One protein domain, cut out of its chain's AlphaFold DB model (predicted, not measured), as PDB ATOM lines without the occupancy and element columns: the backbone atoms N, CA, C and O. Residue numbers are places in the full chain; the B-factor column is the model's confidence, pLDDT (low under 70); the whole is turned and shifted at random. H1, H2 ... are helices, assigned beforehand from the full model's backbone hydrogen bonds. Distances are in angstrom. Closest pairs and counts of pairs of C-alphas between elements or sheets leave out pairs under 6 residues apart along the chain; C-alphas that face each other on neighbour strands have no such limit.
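Overview. This is residues 1045 to 1112 of the 1116 residues of an uncharacterized protein of Bodo saltans (UniProt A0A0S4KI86). A long helix, H1, sticks out with its residues 1045 to 1055 as a free arm from a small body, in which the shorter helices H2, H3 and H4 are set as a loose triangle with few contacts between them. The far end of H1 enters this body near H4, and the last printed residues fold back to pair with the stretch just before H2, while the arm makes much of the length. The printed part has 68 residues with four named helices, in the order H1, H2, H3, H4, and no named strand; the class is all helix. It is only just compact, close to loose, with a radius of gyration of the C-alphas of 12.7 A, and its C-alphas span 39 by 26 by 19 A, only just elongated.

Arrangement. H1, residues 1045 to 1065, only just touches H4, residues 1094 to 1106, with 3 pairs of C-alphas within 8 A. The closest C-alphas of the two are those of Leu 1064 and Gly 1104, 6.6 A apart. H1 touches H4 with residues 1060 to 1064 alone, and H4 touches H1 with residues 1100 to 1104 alone. The two run the same way at a steep tilt of 50 degrees. H1 is apart from H2, residues 1072 to 1081, and from H3, residues 1083 to 1090. H2 and H3 touch only at the corner by their link, and only just, with 3 pairs of C-alphas within 8 A; the closest are those of Met 1079 and Trp 1085, 5.5 A apart. They run opposite ways at a steep tilt of 63 degrees. H2 and H4 are close but not clearly touching, the closest C-alphas being those of Val 1072 and Val 1101 at 7.6 A. H3 and H4 are close but not clearly touching and stand about perpendicular at 74 degrees; the closest C-alphas are those of Phe 1089 and Met 1097, 7.5 A apart. Residues 1070 to 1071 pair parallel with residues 1110 to 1111. Every O i to N i+4 pair is within hydrogen-bond range in H2, H3 and H4, and 16 of 17 are in H1.

Along the chain. H1 begins at C-alpha 1045, (100.771, 141.787, 119.262), and measures 30.6 A from first to last C-alpha. H2, residues 1072 to 1081, measures 14.3 A and begins at C-alpha 1072, (122.652, 161.087, 141.699). H3, residues 1083 to 1090, measures 10.0 A. H4, residues 1094 to 1106, measures 18.2 A and ends at C-alpha 1106, (118.336, 167.344, 132.110).

Size, cuts and confidence. The C-alphas of Asn 1045 and Glu 1112, the first and last printed, are the two farthest apart, at 39.9 A. Without residues 1045 to 1055, which stand free, the body spans 26 by 23 by 18 A. The printed part has no cut. The links from H2 to H3 and from H3 to H4 are tight, the link from H1 to H2 is short, and no link is long. The mean pLDDT of the printed part is 76.8; residues 1045 to 1048, 1050 and 1052 to 1059 are under 70.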
ATOM      1  N   ASN A1045      99.716 141.848 118.251       65.06
ATOM      2  CA  ASN A1045     100.771 141.787 119.262       65.06
ATOM      3  C   ASN A1045     101.575 143.094 119.402       65.06
ATOM      4  O   ASN A1045     102.234 143.246 120.427       65.06
ATOM      5  N   SER A1046     101.546 144.028 118.435       61.47
ATOM      6  CA  SER A1046     102.234 145.322 118.605       61.47
ATOM      7  C   SER A1046     101.555 146.167 119.676       61.47
ATOM      8  O   SER A1046     102.223 146.584 120.609       61.47
ATOM      9  N   ASN A1047     100.227 146.293 119.641       65.50
ATOM     10  CA  ASN A1047      99.489 147.106 120.613       65.50
ATOM     11  C   ASN A1047      99.737 146.639 122.061       65.50
ATOM     12  O   ASN A1047     100.007 147.449 122.939       65.50
ATOM     13  N   ALA A1048      99.740 145.321 122.295       65.50
ATOM     14  CA  ALA A1048     100.024 144.742 123.608       65.50
ATOM     15  C   ALA A1048     101.499 144.885 124.046       65.50
ATOM     16  O   ALA A1048     101.800 144.711 125.226       65.50
ATOM     17  N   LEU A1049     102.423 145.161 123.119       70.00
ATOM     18  CA  LEU A1049     103.815 145.517 123.413       70.00
ATOM     19  C   LEU A1049     103.941 147.020 123.702       70.00
ATOM     20  O   LEU A1049     104.623 147.389 124.653       70.00
ATOM     21  N   ASP A1050     103.253 147.861 122.932       66.31
ATOM     22  CA  ASP A1050     103.217 149.313 123.113       66.31
ATOM     23  C   ASP A1050     102.609 149.673 124.487       66.31
ATOM     24  O   ASP A1050     103.229 150.408 125.253       66.31
ATOM     25  N   GLU A1051     101.500 149.031 124.886       70.19
ATOM     26  CA  GLU A1051     100.911 149.124 126.238       70.19
ATOM     27  C   GLU A1051     101.915 148.760 127.357       70.19
ATOM     28  O   GLU A1051     101.948 149.393 128.414       70.19
ATOM     29  N   GLN A1052     102.767 147.748 127.139       60.31
ATOM     30  CA  GLN A1052     103.804 147.354 128.103       60.31
ATOM     31  C   GLN A1052     104.961 148.362 128.157       60.31
ATOM     32  O   GLN A1052     105.513 148.596 129.234       60.31
ATOM     33  N   ILE A1053     105.316 148.973 127.023       63.31
ATOM     34  CA  ILE A1053     106.333 150.029 126.942       63.31
ATOM     35  C   ILE A1053     105.836 151.293 127.654       63.31
ATOM     36  O   ILE A1053     106.577 151.855 128.464       63.31
ATOM     37  N   GLU A1054     104.590 151.713 127.421       66.56
ATOM     38  CA  GLU A1054     103.978 152.860 128.101       66.56
ATOM     39  C   GLU A1054     103.880 152.636 129.616       66.56
ATOM     40  O   GLU A1054     104.287 153.502 130.392       66.56
ATOM     41  N   LEU A1055     103.441 151.450 130.059       64.81
ATOM     42  CA  LEU A1055     103.361 151.111 131.483       64.81
ATOM     43  C   LEU A1055     104.742 151.106 132.163       64.81
ATOM     44  O   LEU A1055     104.895 151.666 133.252       64.81
ATOM     45  N   ALA A1056     105.760 150.520 131.524       65.44
ATOM     46  CA  ALA A1056     107.131 150.517 132.041       65.44
ATOM     47  C   ALA A1056     107.735 151.932 132.085       65.44
ATOM     48  O   ALA A1056     108.380 152.304 133.065       65.44
ATOM     49  N   THR A1057     107.473 152.746 131.060       68.88
ATOM     50  CA  THR A1057     107.928 154.142 130.967       68.88
ATOM     51  C   THR A1057     107.247 155.032 132.014       68.88
ATOM     52  O   THR A1057     107.908 155.828 132.678       68.88
ATOM     53  N   SER A1058     105.945 154.847 132.246       68.44
ATOM     54  CA  SER A1058     105.193 155.526 133.310       68.44
ATOM     55  C   SER A1058     105.726 155.159 134.703       68.44
ATOM     56  O   SER A1058     105.983 156.038 135.529       68.44
ATOM     57  N   ALA A1059     106.006 153.872 134.949       68.50
ATOM     58  CA  ALA A1059     106.658 153.423 136.180       68.50
ATOM     59  C   ALA A1059     108.065 154.033 136.358       68.50
ATOM     60  O   ALA A1059     108.428 154.417 137.473       68.50
ATOM     61  N   ALA A1060     108.834 154.182 135.274       72.38
ATOM     62  CA  ALA A1060     110.148 154.822 135.289       72.38
ATOM     63  C   ALA A1060     110.078 156.303 135.685       72.38
ATOM     64  O   ALA A1060     110.816 156.736 136.572       72.38
ATOM     65  N   PHE A1061     109.160 157.071 135.091       75.19
ATOM     66  CA  PHE A1061     108.992 158.481 135.439       75.19
ATOM     67  C   PHE A1061     108.449 158.672 136.858       75.19
ATOM     68  O   PHE A1061     108.984 159.500 137.591       75.19
ATOM     69  N   ARG A1062     107.492 157.851 137.316       72.56
ATOM     70  CA  ARG A1062     107.033 157.870 138.721       72.56
ATOM     71  C   ARG A1062     108.164 157.581 139.710       72.56
ATOM     72  O   ARG A1062     108.255 158.232 140.751       72.56
ATOM     73  N   ALA A1063     109.059 156.650 139.379       74.06
ATOM     74  CA  ALA A1063     110.233 156.378 140.201       74.06
ATOM     75  C   ALA A1063     111.241 157.544 140.194       74.06
ATOM     76  O   ALA A1063     111.774 157.873 141.250       74.06
ATOM     77  N   LEU A1064     111.466 158.212 139.054       79.12
ATOM     78  CA  LEU A1064     112.310 159.415 138.978       79.12
ATOM     79  C   LEU A1064     111.726 160.604 139.760       79.12
ATOM     80  O   LEU A1064     112.470 161.276 140.469       79.12
ATOM     81  N   VAL A1065     110.412 160.844 139.683       73.38
ATOM     82  CA  VAL A1065     109.729 161.925 140.421       73.38
ATOM     83  C   VAL A1065     109.861 161.735 141.937       73.38
ATOM     84  O   VAL A1065     110.091 162.701 142.659       73.38
ATOM     85  N   ARG A1066     109.850 160.491 142.438       79.81
ATOM     86  CA  ARG A1066     110.146 160.195 143.855       79.81
ATOM     87  C   ARG A1066     111.555 160.633 144.294       79.81
ATOM     88  O   ARG A1066     111.786 160.818 145.487       79.81
ATOM     89  N   PHE A1067     112.483 160.802 143.355       85.81
ATOM     90  CA  PHE A1067     113.841 161.285 143.594       85.81
ATOM     91  C   PHE A1067     114.045 162.760 143.207       85.81
ATOM     92  O   PHE A1067     115.189 163.208 143.121       85.81
ATOM     93  N   GLN A1068     112.976 163.539 143.002       87.69
ATOM     94  CA  GLN A1068     113.100 164.967 142.711       87.69
ATOM     95  C   GLN A1068     113.898 165.694 143.815       87.69
ATOM     96  O   GLN A1068     113.708 165.460 145.009       87.69
ATOM     97  N   TYR A1069     114.823 166.559 143.401       86.19
ATOM     98  CA  TYR A1069     115.796 167.255 144.247       86.19
ATOM     99  C   TYR A1069     116.745 166.334 145.039       86.19
ATOM    100  O   TYR A1069     117.327 166.755 146.040       86.19
ATOM    101  N   CYS A1070     116.965 165.095 144.585       89.00
ATOM    102  CA  CYS A1070     118.042 164.236 145.079       89.00
ATOM    103  C   CYS A1070     119.300 164.356 144.206       89.00
ATOM    104  O   CYS A1070     119.223 164.510 142.987       89.00
ATOM    105  N   SER A1071     120.480 164.201 144.814       92.81
ATOM    106  CA  SER A1071     121.701 164.015 144.028       92.81
ATOM    107  C   SER A1071     121.762 162.601 143.445       92.81
ATOM    108  O   SER A1071     121.275 161.652 144.067       92.81
ATOM    109  N   VAL A1072     122.429 162.422 142.302       85.50
ATOM    110  CA  VAL A1072     122.652 161.087 141.699       85.50
ATOM    111  C   VAL A1072     123.328 160.124 142.694       85.50
ATOM    112  O   VAL A1072     122.993 158.937 142.752       85.50
ATOM    113  N   ALA A1073     124.215 160.638 143.555       83.81
ATOM    114  CA  ALA A1073     124.833 159.877 144.640       83.81
ATOM    115  C   ALA A1073     123.827 159.444 145.726       83.81
ATOM    116  O   ALA A1073     123.878 158.296 146.172       83.81
ATOM    117  N   SER A1074     122.886 160.313 146.119       80.94
ATOM    118  CA  SER A1074     121.806 159.977 147.059       80.94
ATOM    119  C   SER A1074     120.848 158.936 146.483       80.94
ATOM    120  O   SER A1074     120.534 157.968 147.170       80.94
ATOM    121  N   VAL A1075     120.449 159.065 145.212       82.31
ATOM    122  CA  VAL A1075     119.619 158.056 144.526       82.31
ATOM    123  C   VAL A1075     120.334 156.707 144.475       82.31
ATOM    124  O   VAL A1075     119.772 155.686 144.868       82.31
ATOM    125  N   THR A1076     121.614 156.704 144.093       79.50
ATOM    126  CA  THR A1076     122.455 155.496 144.078       79.50
ATOM    127  C   THR A1076     122.588 154.870 145.471       79.50
ATOM    128  O   THR A1076     122.595 153.646 145.605       79.50
ATOM    129  N   ALA A1077     122.690 155.681 146.529       78.94
ATOM    130  CA  ALA A1077     122.733 155.195 147.905       78.94
ATOM    131  C   ALA A1077     121.389 154.598 148.354       78.94
ATOM    132  O   ALA A1077     121.380 153.578 149.040       78.94
ATOM    133  N   GLU A1078     120.266 155.186 147.944       77.88
ATOM    134  CA  GLU A1078     118.932 154.743 148.350       77.88
ATOM    135  C   GLU A1078     118.477 153.485 147.594       77.88
ATOM    136  O   GLU A1078     118.006 152.531 148.214       77.88
ATOM    137  N   MET A1079     118.767 153.388 146.289       75.75
ATOM    138  CA  MET A1079     118.619 152.143 145.517       75.75
ATOM    139  C   MET A1079     119.448 150.983 146.105       75.75
ATOM    140  O   MET A1079     119.038 149.828 146.025       75.75
ATOM    141  N   ARG A1080     120.601 151.272 146.735       73.62
ATOM    142  CA  ARG A1080     121.432 150.275 147.441       73.62
ATOM    143  C   ARG A1080     120.921 149.912 148.841       73.62
ATOM    144  O   ARG A1080     121.281 148.850 149.342       73.62
ATOM    145  N   ARG A1081     120.131 150.776 149.488       72.88
ATOM    146  CA  ARG A1081     119.531 150.532 150.816       72.88
ATOM    147  C   ARG A1081     118.229 149.751 150.734       72.88
ATOM    148  O   ARG A1081     117.985 148.892 151.576       72.88
ATOM    149  N   CYS A1082     117.411 150.063 149.736       72.44
ATOM    150  CA  CYS A1082     116.074 149.520 149.556       72.44
ATOM    151  C   CYS A1082     116.081 148.475 148.419       72.44
ATOM    152  O   CYS A1082     115.841 148.835 147.265       72.44
ATOM    153  N   PRO A1083     116.340 147.179 148.708       70.75
ATOM    154  CA  PRO A1083     116.620 146.161 147.686       70.75
ATOM    155  C   PRO A1083     115.471 145.908 146.703       70.75
ATOM    156  O   PRO A1083     115.728 145.423 145.609       70.75
ATOM    157  N   PHE A1084     114.236 146.293 147.038       74.50
ATOM    158  CA  PHE A1084     113.090 146.273 146.123       74.50
ATOM    159  C   PHE A1084     113.324 147.127 144.860       74.50
ATOM    160  O   PHE A1084     113.039 146.673 143.754       74.50
ATOM    161  N   TRP A1085     113.917 148.322 144.998       71.12
ATOM    162  CA  TRP A1085     114.344 149.121 143.842       71.12
ATOM    163  C   TRP A1085     115.463 148.420 143.072       71.12
ATOM    164  O   TRP A1085     115.463 148.430 141.846       71.12
ATOM    165  N   GLY A1086     116.384 147.772 143.791       70.00
ATOM    166  CA  GLY A1086     117.418 146.925 143.200       70.00
ATOM    167  C   GLY A1086     116.830 145.825 142.315       70.00
ATOM    168  O   GLY A1086     117.259 145.687 141.177       70.00
ATOM    169  N   GLU A1087     115.818 145.092 142.786       72.06
ATOM    170  CA  GLU A1087     115.132 144.058 142.001       72.06
ATOM    171  C   GLU A1087     114.431 144.647 140.768       72.06
ATOM    172  O   GLU A1087     114.678 144.173 139.657       72.06
ATOM    173  N   TRP A1088     113.643 145.720 140.923       70.31
ATOM    174  CA  TRP A1088     112.946 146.371 139.803       70.31
ATOM    175  C   TRP A1088     113.920 146.861 138.725       70.31
ATOM    176  O   TRP A1088     113.816 146.451 137.569       70.31
ATOM    177  N   PHE A1089     114.917 147.663 139.100       72.38
ATOM    178  CA  PHE A1089     115.888 148.211 138.151       72.38
ATOM    179  C   PHE A1089     116.889 147.168 137.629       72.38
ATOM    180  O   PHE A1089     117.406 147.339 136.529       72.38
ATOM    181  N   SER A1090     117.126 146.052 138.334       71.44
ATOM    182  CA  SER A1090     117.953 144.947 137.810       71.44
ATOM    183  C   SER A1090     117.334 144.223 136.612       71.44
ATOM    184  O   SER A1090     118.046 143.530 135.887       71.44
ATOM    185  N   SER A1091     116.024 144.384 136.394       73.94
ATOM    186  CA  SER A1091     115.340 143.857 135.212       73.94
ATOM    187  C   SER A1091     115.496 144.746 133.971       73.94
ATOM    188  O   SER A1091     115.157 144.313 132.869       73.94
ATOM    189  N   TRP A1092     115.995 145.978 134.127       74.75
ATOM    190  CA  TRP A1092     116.109 146.955 133.044       74.75
ATOM    191  C   TRP A1092     117.517 146.961 132.448       74.75
ATOM    192  O   TRP A1092     118.515 146.735 133.134       74.75
ATOM    193  N   ALA A1093     117.598 147.227 131.145       79.56
ATOM    194  CA  ALA A1093     118.875 147.358 130.458       79.56
ATOM    195  C   ALA A1093     119.664 148.554 131.038       79.56
ATOM    196  O   ALA A1093     119.065 149.607 131.289       79.56
ATOM    197  N   PRO A1094     120.986 148.435 131.267       73.69
ATOM    198  CA  PRO A1094     121.771 149.503 131.887       73.69
ATOM    199  C   PRO A1094     121.744 150.807 131.076       73.69
ATOM    200  O   PRO A1094     121.803 151.885 131.657       73.69
ATOM    201  N   GLU A1095     121.567 150.726 129.757       75.69
ATOM    202  CA  GLU A1095     121.389 151.869 128.858       75.69
ATOM    203  C   GLU A1095     120.106 152.658 129.173       75.69
ATOM    204  O   GLU A1095     120.113 153.886 129.137       75.69
ATOM    205  N   VAL A1096     119.017 151.971 129.544       75.56
ATOM    206  CA  VAL A1096     117.753 152.604 129.964       75.56
ATOM    207  C   VAL A1096     117.930 153.290 131.318       75.56
ATOM    208  O   VAL A1096     117.464 154.411 131.504       75.56
ATOM    209  N   MET A1097     118.661 152.666 132.247       79.06
ATOM    210  CA  MET A1097     118.981 153.277 133.542       79.06
ATOM    211  C   MET A1097     119.844 154.536 133.400       79.06
ATOM    212  O   MET A1097     119.587 155.523 134.086       79.06
ATOM    213  N   VAL A1098     120.829 154.530 132.495       81.44
ATOM    214  CA  VAL A1098     121.630 155.722 132.169       81.44
ATOM    215  C   VAL A1098     120.744 156.810 131.563       81.44
ATOM    216  O   VAL A1098     120.702 157.909 132.107       81.44
ATOM    217  N   ALA A1099     119.958 156.495 130.527       80.81
ATOM    218  CA  ALA A1099     119.075 157.461 129.872       80.81
ATOM    219  C   ALA A1099     118.038 158.082 130.831       80.81
ATOM    220  O   ALA A1099     117.710 159.261 130.708       80.81
ATOM    221  N   LEU A1100     117.542 157.324 131.816       82.50
ATOM    222  CA  LEU A1100     116.632 157.827 132.852       82.50
ATOM    223  C   LEU A1100     117.326 158.763 133.851       82.50
ATOM    224  O   LEU A1100     116.740 159.772 134.244       82.50
ATOM    225  N   VAL A1101     118.568 158.470 134.251       86.00
ATOM    226  CA  VAL A1101     119.353 159.375 135.108       86.00
ATOM    227  C   VAL A1101     119.723 160.650 134.347       86.00
ATOM    228  O   VAL A1101     119.524 161.740 134.877       86.00
ATOM    229  N   GLU A1102     120.162 160.536 133.091       87.38
ATOM    230  CA  GLU A1102     120.412 161.676 132.199       87.38
ATOM    231  C   GLU A1102     119.147 162.525 132.008       87.38
ATOM    232  O   GLU A1102     119.203 163.746 132.132       87.38
ATOM    233  N   PHE A1103     117.982 161.904 131.787       86.38
ATOM    234  CA  PHE A1103     116.701 162.610 131.703       86.38
ATOM    235  C   PHE A1103     116.340 163.311 133.019       86.38
ATOM    236  O   PHE A1103     115.921 164.470 133.004       86.38
ATOM    237  N   GLY A1104     116.550 162.652 134.163       87.62
ATOM    238  CA  GLY A1104     116.366 163.252 135.483       87.62
ATOM    239  C   GLY A1104     117.257 164.480 135.703       87.62
ATOM    240  O   GLY A1104     116.775 165.495 136.206       87.62
ATOM    241  N   VAL A1105     118.523 164.428 135.279       89.19
ATOM    242  CA  VAL A1105     119.466 165.559 135.356       89.19
ATOM    243  C   VAL A1105     119.090 166.676 134.374       89.19
ATOM    244  O   VAL A1105     119.035 167.838 134.769       89.19
ATOM    245  N   MET A1106     118.746 166.355 133.121       84.62
ATOM    246  CA  MET A1106     118.336 167.344 132.110       84.62
ATOM    247  C   MET A1106     117.081 168.134 132.507       84.62
ATOM    248  O   MET A1106     116.983 169.318 132.191       84.62
ATOM    249  N   ASN A1107     116.138 167.507 133.219       82.31
ATOM    250  CA  ASN A1107     114.936 168.167 133.737       82.31
ATOM    251  C   ASN A1107     115.143 168.827 135.119       82.31
ATOM    252  O   ASN A1107     114.207 169.405 135.671       82.31
ATOM    253  N   GLY A1108     116.347 168.747 135.702       86.25
ATOM    254  CA  GLY A1108     116.645 169.274 137.038       86.25
ATOM    255  C   GLY A1108     115.918 168.549 138.177       86.25
ATOM    256  O   GLY A1108     115.813 169.087 139.279       86.25
ATOM    257  N   TRP A1109     115.395 167.345 137.923       89.25
ATOM    258  CA  TRP A1109     114.828 166.473 138.953       89.25
ATOM    259  C   TRP A1109     115.942 165.824 139.771       89.25
ATOM    260  O   TRP A1109     115.835 165.727 140.987       89.25
ATOM    261  N   LEU A1110     117.034 165.440 139.114       93.06
ATOM    262  CA  LEU A1110     118.276 165.024 139.750       93.06
ATOM    263  C   LEU A1110     119.322 166.127 139.596       93.06
ATOM    264  O   LEU A1110     119.303 166.873 138.618       93.06
ATOM    265  N   PHE A1111     120.271 166.191 140.525       92.44
ATOM    266  CA  PHE A1111     121.491 166.973 140.335       92.44
ATOM    267  C   PHE A1111     122.737 166.097 140.450       92.44
ATOM    268  O   PHE A1111     122.809 165.171 141.266       92.44
ATOM    269  N   GLU A1112     123.744 166.386 139.633       89.50
ATOM    270  CA  GLU A1112     125.077 165.842 139.859       89.50
ATOM    271  C   GLU A1112     125.638 166.475 141.136       89.50
ATOM    272  O   GLU A1112     125.600 167.691 141.316       89.50
TER     273      GLU A1112